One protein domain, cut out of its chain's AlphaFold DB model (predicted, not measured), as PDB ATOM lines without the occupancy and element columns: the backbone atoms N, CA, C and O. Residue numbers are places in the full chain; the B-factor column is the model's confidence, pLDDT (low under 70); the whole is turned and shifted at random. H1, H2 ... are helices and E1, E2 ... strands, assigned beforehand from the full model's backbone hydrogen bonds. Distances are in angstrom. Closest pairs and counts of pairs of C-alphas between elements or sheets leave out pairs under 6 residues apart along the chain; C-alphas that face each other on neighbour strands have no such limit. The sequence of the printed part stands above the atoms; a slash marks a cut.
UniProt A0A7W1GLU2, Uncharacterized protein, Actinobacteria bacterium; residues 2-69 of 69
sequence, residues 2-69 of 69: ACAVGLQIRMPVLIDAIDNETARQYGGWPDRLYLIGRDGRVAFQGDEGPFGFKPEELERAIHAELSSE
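Overview. This is residues 2 to 69 of the 69 residues of an uncharacterized protein of Actinobacteria bacterium (UniProt A0A7W1GLU2). A small hairpin of two short strands, E1 and E2, has one longer helix, H3, packed along it, and the first part of the model is a loose, winding stretch that reaches away from this body, with the one-turn helix H1 at its far end and the one-turn helix H2 nearer the hairpin. Residues 6 to 11, of which residue 6 is the last of H1 and residues 7 to 11 belong to the long link from H1 to H2, stick out free. The printed part has 68 residues with three named helices and two named strands, in the order H1, H2, E1, E2, H3; the sheet has the order E1 - E2 and is antiparallel. The class is mixed, helices and strands, with under half of the residues in named elements. The whole is only just loose, close to compact, with a radius of gyration of the C-alphas of 13.6 A, and its C-alphas span 38 by 27 by 25 A.

Along the chain. H1 is residues 2 to 6, 6.0 A from first to last C-alpha, and begins at C-alpha 2 at (183.269, 183.556, 158.097). H2 is residues 21 to 25, 6.2 A long. E1 is residues 34 to 36, 6.6 A long, with C-alpha 34 at (204.704, 174.772, 165.277). E2 is residues 42 to 45, 6.9 A long. H3 is residues 55 to 67, 18.4 A long, and ends at C-alpha 67 at (220.050, 181.241, 159.371).

Arrangement. H1 is apart from H2, E1, E2 and H3. H2 is apart from E2 and H3 as well. E1 and E2 form a hairpin, antiparallel at 178 degrees between their directions. The C-alphas of Tyr 34 and Gln 45 face each other at 4.7 A, and N 35 and O 44 are within hydrogen-bond range at 2.9 A, as are N 43 and O 35 at 2.9 A. The closest C-alphas of E2 and H3 are those of Phe 44 and Ala 61, 6.3 A apart. The closest C-alphas of E1 and H3 are those of Leu 35 and Leu 58, 7.1 A apart. In H1, H2 and H3 every O i to N i+4 pair is within hydrogen-bond range.

Size, cuts and confidence. The two C-alphas farthest apart are those of Ala 2 and Glu 69, 39.2 A. The printed part has no cut, and Glu 69 is the chain's last residue. The link from H1 to H2, residues 7 to 20, is long; that from E1 to E2 is tight, and those from H2 to E1 and from E2 to H3 are short. The mean pLDDT of the printed part is 95.0, and residue 69 is under 70.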
ATOM      1  N   ALA A   2     183.649 182.300 157.439       87.75
ATOM      2  CA  ALA A   2     183.269 183.556 158.097       87.75
ATOM      3  C   ALA A   2     184.333 184.095 159.079       87.75
ATOM      4  O   ALA A   2     184.686 185.263 158.979       87.75
ATOM      5  N   CYS A   3     184.918 183.247 159.937       88.31
ATOM      6  CA  CYS A   3     185.943 183.676 160.900       88.31
ATOM      7  C   CYS A   3     187.212 184.216 160.230       88.31
ATOM      8  O   CYS A   3     187.668 185.292 160.583       88.31
ATOM      9  N   ALA A   4     187.759 183.509 159.233       93.06
ATOM     10  CA  ALA A   4     188.975 183.939 158.539       93.06
ATOM     11  C   ALA A   4     188.794 185.292 157.829       93.06
ATOM     12  O   ALA A   4     189.690 186.129 157.865       93.06
ATOM     13  N   VAL A   5     187.619 185.514 157.227       92.06
ATOM     14  CA  VAL A   5     187.267 186.792 156.591       92.06
ATOM     15  C   VAL A   5     187.073 187.884 157.641       92.06
ATOM     16  O   VAL A   5     187.652 188.957 157.510       92.06
ATOM     17  N   GLY A   6     186.300 187.606 158.695       95.81
ATOM     18  CA  GLY A   6     186.018 188.568 159.762       95.81
ATOM     19  C   GLY A   6     187.263 188.994 160.542       95.81
ATOM     20  O   GLY A   6     187.385 190.159 160.895       95.81
ATOM     21  N   LEU A   7     188.211 188.075 160.753       94.69
ATOM     22  CA  LEU A   7     189.499 188.333 161.405       94.69
ATOM     23  C   LEU A   7     190.588 188.811 160.433       94.69
ATOM     24  O   LEU A   7     191.719 189.041 160.852       94.69
ATOM     25  N   GLN A   8     190.267 188.943 159.142       95.44
ATOM     26  CA  GLN A   8     191.188 189.413 158.103       95.44
ATOM     27  C   GLN A   8     192.511 188.623 158.057       95.44
ATOM     28  O   GLN A   8     193.589 189.185 157.838       95.44
ATOM     29  N   ILE A   9     192.437 187.305 158.261       93.56
ATOM     30  CA  ILE A   9     193.612 186.429 158.264       93.56
ATOM     31  C   ILE A   9     194.186 186.363 156.844       93.56
ATOM     32  O   ILE A   9     193.488 186.013 155.894       93.56
ATOM     33  N   ARG A  10     195.473 186.704 156.703       94.38
ATOM     34  CA  ARG A  10     196.173 186.764 155.405       94.38
ATOM     35  C   ARG A  10     196.852 185.456 154.995       94.38
ATOM     36  O   ARG A  10     197.238 185.312 153.841       94.38
ATOM     37  N   MET A  11     196.987 184.515 155.924       93.12
ATOM     38  CA  MET A  11     197.523 183.178 155.665       93.12
ATOM     39  C   MET A  11     196.398 182.173 155.365       93.12
ATOM     40  O   MET A  11     195.254 182.401 155.776       93.12
ATOM     41  N   PRO A  12     196.684 181.062 154.663       94.56
ATOM     42  CA  PRO A  12     195.705 180.004 154.449       94.56
ATOM     43  C   PRO A  12     195.131 179.498 155.775       94.56
ATOM     44  O   PRO A  12     195.869 179.153 156.693       94.56
ATOM     45  N   VAL A  13     193.803 179.433 155.856       94.88
ATOM     46  CA  VAL A  13     193.090 178.824 156.981       94.88
ATOM     47  C   VAL A  13     192.461 177.536 156.489       94.88
ATOM     48  O   VAL A  13     191.622 177.553 155.582       94.88
ATOM     49  N   LEU A  14     192.868 176.431 157.097       94.00
ATOM     50  CA  LEU A  14     192.339 175.100 156.836       94.00
ATOM     51  C   LEU A  14     191.457 174.660 158.008       94.00
ATOM     52  O   LEU A  14     191.504 175.246 159.088       94.00
ATOM     53  N   ILE A  15     190.618 173.659 157.762       94.62
ATOM     54  CA  ILE A  15     189.793 173.009 158.782       94.62
ATOM     55  C   ILE A  15     190.281 171.567 158.864       94.62
ATOM     56  O   ILE A  15     190.444 170.933 157.822       94.62
ATOM     57  N   ASP A  16     190.541 171.090 160.079       96.62
ATOM     58  CA  ASP A  16     190.909 169.694 160.320       96.62
ATOM     59  C   ASP A  16     189.776 168.745 159.888       96.62
ATOM     60  O   ASP A  16     188.619 169.151 159.714       96.62
ATOM     61  N   ALA A  17     190.100 167.468 159.721       97.12
ATOM     62  CA  ALA A  17     189.100 166.434 159.522       97.12
ATOM     63  C   ALA A  17     188.147 166.360 160.732       97.12
ATOM     64  O   ALA A  17     188.496 166.715 161.857       97.12
ATOM     65  N   ILE A  18     186.916 165.885 160.501       97.44
ATOM     66  CA  ILE A  18     185.865 165.809 161.537       97.44
ATOM     67  C   ILE A  18     186.280 164.940 162.728       97.44
ATOM     68  O   ILE A  18     185.794 165.128 163.843       97.44
ATOM     69  N   ASP A  19     187.178 163.990 162.502       97.50
ATOM     70  CA  ASP A  19     187.699 163.139 163.553       97.50
ATOM     71  C   ASP A  19     188.805 163.816 164.382       97.50
ATOM     72  O   ASP A  19     189.181 163.249 165.399       97.50
ATOM     73  N   ASN A  20     189.269 165.023 164.046       96.88
ATOM     74  CA  ASN A  20     190.372 165.743 164.699       96.88
ATOM     75  C   ASN A  20     191.746 165.067 164.537       96.88
ATOM     76  O   ASN A  20     192.558 165.075 165.468       96.88
ATOM     77  N   GLU A  21     192.001 164.415 163.400       97.81
ATOM     78  CA  GLU A  21     193.273 163.734 163.148       97.81
ATOM     79  C   GLU A  21     194.489 164.645 163.362       97.81
ATOM     80  O   GLU A  21     195.381 164.289 164.138       97.81
ATOM     81  N   THR A  22     194.508 165.836 162.757       96.56
ATOM     82  CA  THR A  22     195.647 166.759 162.870       96.56
ATOM     83  C   THR A  22     195.828 167.221 164.309       96.56
ATOM     84  O   THR A  22     196.938 167.170 164.843       96.56
ATOM     85  N   ALA A  23     194.741 167.621 164.973       96.06
ATOM     86  CA  ALA A  23     194.796 168.078 166.357       96.06
ATOM     87  C   ALA A  23     195.304 166.987 167.315       96.06
ATOM     88  O   ALA A  23     196.059 167.302 168.235       96.06
ATOM     89  N   ARG A  24     194.952 165.710 167.092       96.56
ATOM     90  CA  ARG A  24     195.491 164.584 167.876       96.56
ATOM     91  C   ARG A  24     196.975 164.352 167.614       96.56
ATOM     92  O   ARG A  24     197.723 164.178 168.570       96.56
ATOM     93  N   GLN A  25     197.394 164.342 166.348       97.00
ATOM     94  CA  GLN A  25     198.787 164.054 165.985       97.00
ATOM     95  C   GLN A  25     199.744 165.163 166.437       97.00
ATOM     96  O   GLN A  25     200.862 164.879 166.850       97.00
ATOM     97  N   TYR A  26     199.291 166.419 166.418       96.56
ATOM     98  CA  TYR A  26     200.098 167.579 166.807       96.56
ATOM     99  C   TYR A  26     199.807 168.087 168.226       96.56
ATOM    100  O   TYR A  26     200.358 169.111 168.629       96.56
ATOM    101  N   GLY A  27     198.945 167.417 169.000       95.75
ATOM    102  CA  GLY A  27     198.553 167.881 170.337       95.75
ATOM    103  C   GLY A  27     198.118 169.349 170.324       95.75
ATOM    104  O   GLY A  27     198.665 170.157 171.072       95.75
ATOM    105  N   GLY A  28     197.225 169.699 169.394       93.81
ATOM    106  CA  GLY A  28     196.876 171.081 169.046       93.81
ATOM    107  C   GLY A  28     195.859 171.750 169.973       93.81
ATOM    108  O   GLY A  28     195.468 172.882 169.710       93.81
ATOM    109  N   TRP A  29     195.400 171.060 171.017       92.44
ATOM    110  CA  TRP A  29     194.467 171.608 171.999       92.44
ATOM    111  C   TRP A  29     195.228 172.202 173.201       92.44
ATOM    112  O   TRP A  29     196.173 171.563 173.660       92.44
ATOM    113  N   PRO A  30     194.807 173.357 173.756       94.19
ATOM    114  CA  PRO A  30     193.708 174.210 173.284       94.19
ATOM    115  C   PRO A  30     194.085 175.057 172.057       94.19
ATOM    116  O   PRO A  30     193.229 175.302 171.210       94.19
ATOM    117  N   ASP A  31     195.355 175.442 171.946       95.06
ATOM    118  CA  ASP A  31     196.008 175.981 170.754       95.06
ATOM    119  C   ASP A  31     197.512 175.647 170.808       95.06
ATOM    120  O   ASP A  31     198.032 175.245 171.859       95.06
ATOM    121  N   ARG A  32     198.203 175.742 169.663       96.62
ATOM    122  CA  ARG A  32     199.639 175.448 169.581       96.62
ATOM    123  C   ARG A  32     200.316 176.091 168.378       96.62
ATOM    124  O   ARG A  32     199.731 176.183 167.299       96.62
ATOM    125  N   LEU A  33     201.577 176.480 168.556       97.75
ATOM    126  CA  LEU A  33     202.461 176.961 167.492       97.75
ATOM    127  C   LEU A  33     203.471 175.873 167.116       97.75
ATOM    128  O   LEU A  33     204.050 175.232 167.990       97.75
ATOM    129  N   TYR A  34     203.711 175.699 165.818       98.06
ATOM    130  CA  TYR A  34     204.704 174.772 165.277       98.06
ATOM    131  C   TYR A  34     205.502 175.425 164.151       98.06
ATOM    132  O   TYR A  34     204.970 176.249 163.404       98.06
ATOM    133  N   LEU A  35     206.750 174.988 163.993       98.19
ATOM    134  CA  LEU A  35     207.557 175.197 162.794       98.19
ATOM    135  C   LEU A  35     207.968 173.840 162.234       98.19
ATOM    136  O   LEU A  35     208.572 173.029 162.939       98.19
ATOM    137  N   ILE A  36     207.675 173.620 160.957       97.69
ATOM    138  CA  ILE A  36     208.239 172.514 160.187       97.69
ATOM    139  C   ILE A  36     209.415 173.075 159.387       97.69
ATOM    140  O   ILE A  36     209.240 174.035 158.636       97.69
ATOM    141  N   GLY A  37     210.600 172.508 159.596       97.31
ATOM    142  CA  GLY A  37     211.831 172.900 158.920       97.31
ATOM    143  C   GLY A  37     211.843 172.489 157.450       97.31
ATOM    144  O   GLY A  37     210.988 171.730 156.977       97.31
ATOM    145  N   ARG A  38     212.844 172.969 156.706       94.75
ATOM    146  CA  ARG A  38     212.971 172.650 155.265       94.75
ATOM    147  C   ARG A  38     213.225 171.167 154.994       94.75
ATOM    148  O   ARG A  38     212.945 170.696 153.896       94.75
ATOM    149  N   ASP A  39     213.724 170.433 155.986       95.44
ATOM    150  CA  ASP A  39     213.933 168.984 155.925       95.44
ATOM    151  C   ASP A  39     212.660 168.166 156.231       95.44
ATOM    152  O   ASP A  39     212.698 166.934 156.232       95.44
ATOM    153  N   GLY A  40     211.530 168.839 156.482       96.38
ATOM    154  CA  GLY A  40     210.246 168.218 156.795       96.38
ATOM    155  C   GLY A  40     210.098 167.762 158.249       96.38
ATOM    156  O   GLY A  40     209.111 167.097 158.569       96.38
ATOM    157  N   ARG A  41     211.042 168.092 159.140       97.00
ATOM    158  CA  ARG A  41     210.958 167.772 160.573       97.00
ATOM    159  C   ARG A  41     210.393 168.924 161.390       97.00
ATOM    160  O   ARG A  41     210.384 170.074 160.966       97.00
ATOM    161  N   VAL A  42     209.933 168.615 162.601       97.69
ATOM    162  CA  VAL A  42     209.543 169.636 163.580       97.69
ATOM    163  C   VAL A  42     210.801 170.353 164.066       97.69
ATOM    164  O   VAL A  42     211.603 169.771 164.793       97.69
ATOM    165  N   ALA A  43     210.961 171.612 163.663       98.00
ATOM    166  CA  ALA A  43     212.051 172.487 164.095       98.00
ATOM    167  C   ALA A  43     211.692 173.257 165.378       98.00
ATOM    168  O   ALA A  43     212.564 173.612 166.166       98.00
ATOM    169  N   PHE A  44     210.397 173.491 165.614       98.25
ATOM    170  CA  PHE A  44     209.890 174.091 166.847       98.25
ATOM    171  C   PHE A  44     208.486 173.581 167.166       98.25
ATOM    172  O   PHE A  44     207.632 173.469 166.283       98.25
ATOM    173  N   GLN A  45     208.257 173.316 168.448       98.00
ATOM    174  CA  GLN A  45     206.972 172.955 169.027       98.00
ATOM    175  C   GLN A  45     206.770 173.822 170.265       98.00
ATOM    176  O   GLN A  45     207.522 173.702 171.231       98.00
ATOM    177  N   GLY A  46     205.768 174.697 170.223       97.31
ATOM    178  CA  GLY A  46     205.401 175.528 171.363       97.31
ATOM    179  C   GLY A  46     204.741 174.725 172.484       97.31
ATOM    180  O   GLY A  46     204.272 173.593 172.285       97.31
ATOM    181  N   ASP A  47     204.681 175.340 173.661       96.62
ATOM    182  CA  ASP A  47     203.913 174.841 174.801       96.62
ATOM    183  C   ASP A  47     202.397 174.987 174.570       96.62
ATOM    184  O   ASP A  47     201.946 175.656 173.638       96.62
ATOM    185  N   GLU A  48     201.601 174.339 175.419       95.31
ATOM    186  CA  GLU A  48     200.136 174.379 175.351       95.31
ATOM    187  C   GLU A  48     199.579 175.772 175.694       95.31
ATOM    188  O   GLU A  48     199.982 176.417 176.670       95.31
ATOM    189  N   GLY A  49     198.615 176.234 174.899       95.12
ATOM    190  CA  GLY A  49     197.904 177.482 175.151       95.12
ATOM    191  C   GLY A  49     197.001 177.491 176.390       95.12
ATOM    192  O   GLY A  49     196.733 176.456 176.998       95.12
ATOM    193  N   PRO A  50     196.475 178.671 176.768       94.38
ATOM    194  CA  PRO A  50     196.837 179.983 176.221       94.38
ATOM    195  C   PRO A  50     198.198 180.482 176.741       94.38
ATOM    196  O   PRO A  50     198.777 181.401 176.176       94.38
ATOM    197  N   PHE A  51     198.730 179.885 177.814       95.50
ATOM    198  CA  PHE A  51     199.950 180.359 178.478       95.50
ATOM    199  C   PHE A  51     201.233 180.074 177.680       95.50
ATOM    200  O   PHE A  51     202.204 180.824 177.790       95.50
ATOM    201  N   GLY A  52     201.236 179.005 176.878       95.62
ATOM    202  CA  GLY A  52     202.329 178.627 175.983       95.62
ATOM    203  C   GLY A  52     202.271 179.263 174.592       95.62
ATOM    204  O   GLY A  52     203.228 179.141 173.828       95.62
ATOM    205  N   PHE A  53     201.191 179.975 174.251       96.81
ATOM    206  CA  PHE A  53     201.046 180.601 172.939       96.81
ATOM    207  C   PHE A  53     201.893 181.877 172.850       96.81
ATOM    208  O   PHE A  53     201.438 182.976 173.166       96.81
ATOM    209  N   LYS A  54     203.151 181.721 172.430       97.81
ATOM    210  CA  LYS A  54     204.144 182.803 172.370       97.81
ATOM    211  C   LYS A  54     204.672 182.993 170.944       97.81
ATOM    212  O   LYS A  54     205.624 182.315 170.543       97.81
ATOM    213  N   PRO A  55     204.076 183.899 170.152       96.88
ATOM    214  CA  PRO A  55     204.498 184.158 168.775       96.88
ATOM    215  C   PRO A  55     205.978 184.535 168.633       96.88
ATOM    216  O   PRO A  55     206.607 184.178 167.641       96.88
ATOM    217  N   GLU A  56     206.559 185.190 169.636       98.31
ATOM    218  CA  GLU A  56     207.957 185.630 169.630       98.31
ATOM    219  C   GLU A  56     208.932 184.444 169.709       98.31
ATOM    220  O   GLU A  56     210.064 184.530 169.229       98.31
ATOM    221  N   GLU A  57     208.527 183.331 170.334       98.38
ATOM    222  CA  GLU A  57     209.306 182.085 170.336       98.38
ATOM    223  C   GLU A  57     209.319 181.447 168.942       98.38
ATOM    224  O   GLU A  57     210.386 181.062 168.462       98.38
ATOM    225  N   LEU A  58     208.169 181.427 168.259       98.31
ATOM    226  CA  LEU A  58     208.072 180.955 166.876       98.31
ATOM    227  C   LEU A  58     208.870 181.848 165.911       98.31
ATOM    228  O   LEU A  58     209.575 181.330 165.050       98.31
ATOM    229  N   GLU A  59     208.805 183.174 166.062       98.38
ATOM    230  CA  GLU A  59     209.586 184.118 165.252       98.38
ATOM    231  C   GLU A  59     211.093 183.850 165.380       98.38
ATOM    232  O   GLU A  59     211.792 183.713 164.374       98.38
ATOM    233  N   ARG A  60     211.597 183.671 166.611       98.44
ATOM    234  CA  ARG A  60     213.003 183.295 166.836       98.44
ATOM    235  C   ARG A  60     213.355 181.953 166.201       98.44
ATOM    236  O   ARG A  60     214.435 181.838 165.623       98.44
ATOM    237  N   ALA A  61     212.465 180.964 166.283       98.06
ATOM    238  CA  ALA A  61     212.675 179.664 165.651       98.06
ATOM    239  C   ALA A  61     212.765 179.776 164.120       98.06
ATOM    240  O   ALA A  61     213.650 179.172 163.521       98.06
ATOM    241  N   ILE A  62     211.917 180.600 163.494       97.75
ATOM    242  CA  ILE A  62     211.971 180.867 162.049       97.75
ATOM    243  C   ILE A  62     213.311 181.507 161.676       97.75
ATOM    244  O   ILE A  62     213.969 181.046 160.747       97.75
ATOM    245  N   HIS A  63     213.753 182.536 162.407       98.00
ATOM    246  CA  HIS A  63     215.048 183.167 162.140       98.00
ATOM    247  C   HIS A  63     216.219 182.190 162.290       98.00
ATOM    248  O   HIS A  63     217.128 182.210 161.460       98.00
ATOM    249  N   ALA A  64     216.199 181.329 163.311       96.69
ATOM    250  CA  ALA A  64     217.228 180.314 163.518       96.69
ATOM    251  C   ALA A  64     217.249 179.270 162.387       96.69
ATOM    252  O   ALA A  64     218.316 178.994 161.843       96.69
ATOM    253  N   GLU A  65     216.082 178.754 161.986       97.00
ATOM    254  CA  GLU A  65     215.940 177.803 160.875       97.00
ATOM    255  C   GLU A  65     216.467 178.409 159.568       97.00
ATOM    256  O   GLU A  65     217.296 177.803 158.892       97.00
ATOM    257  N   LEU A  66     216.075 179.644 159.237       95.62
ATOM    258  CA  LEU A  66     216.533 180.333 158.025       95.62
ATOM    259  C   LEU A  66     218.027 180.701 158.055       95.62
ATOM    260  O   LEU A  66     218.639 180.788 157.002       95.62
ATOM    261  N   SER A  67     218.621 180.902 159.236       91.88
ATOM    262  CA  SER A  67     220.050 181.241 159.371       91.88
ATOM    263  C   SER A  67     220.977 180.023 159.344       91.88
ATOM    264  O   SER A  67     222.191 180.190 159.324       91.88
ATOM    265  N   SER A  68     220.426 178.807 159.387       73.06
ATOM    266  CA  SER A  68     221.192 177.553 159.327       73.06
ATOM    267  C   SER A  68     221.609 177.134 157.906       73.06
ATOM    268  O   SER A  68     222.039 175.998 157.707       73.06
ATOM    269  N   GLU A  69     221.493 178.050 156.934       54.53
ATOM    270  CA  GLU A  69     221.950 177.903 155.540       54.53
ATOM    271  C   GLU A  69     223.377 178.418 155.331       54.53
ATOM    272  O   GLU A  69     223.689 179.538 155.799       54.53
TER     273      GLU A  69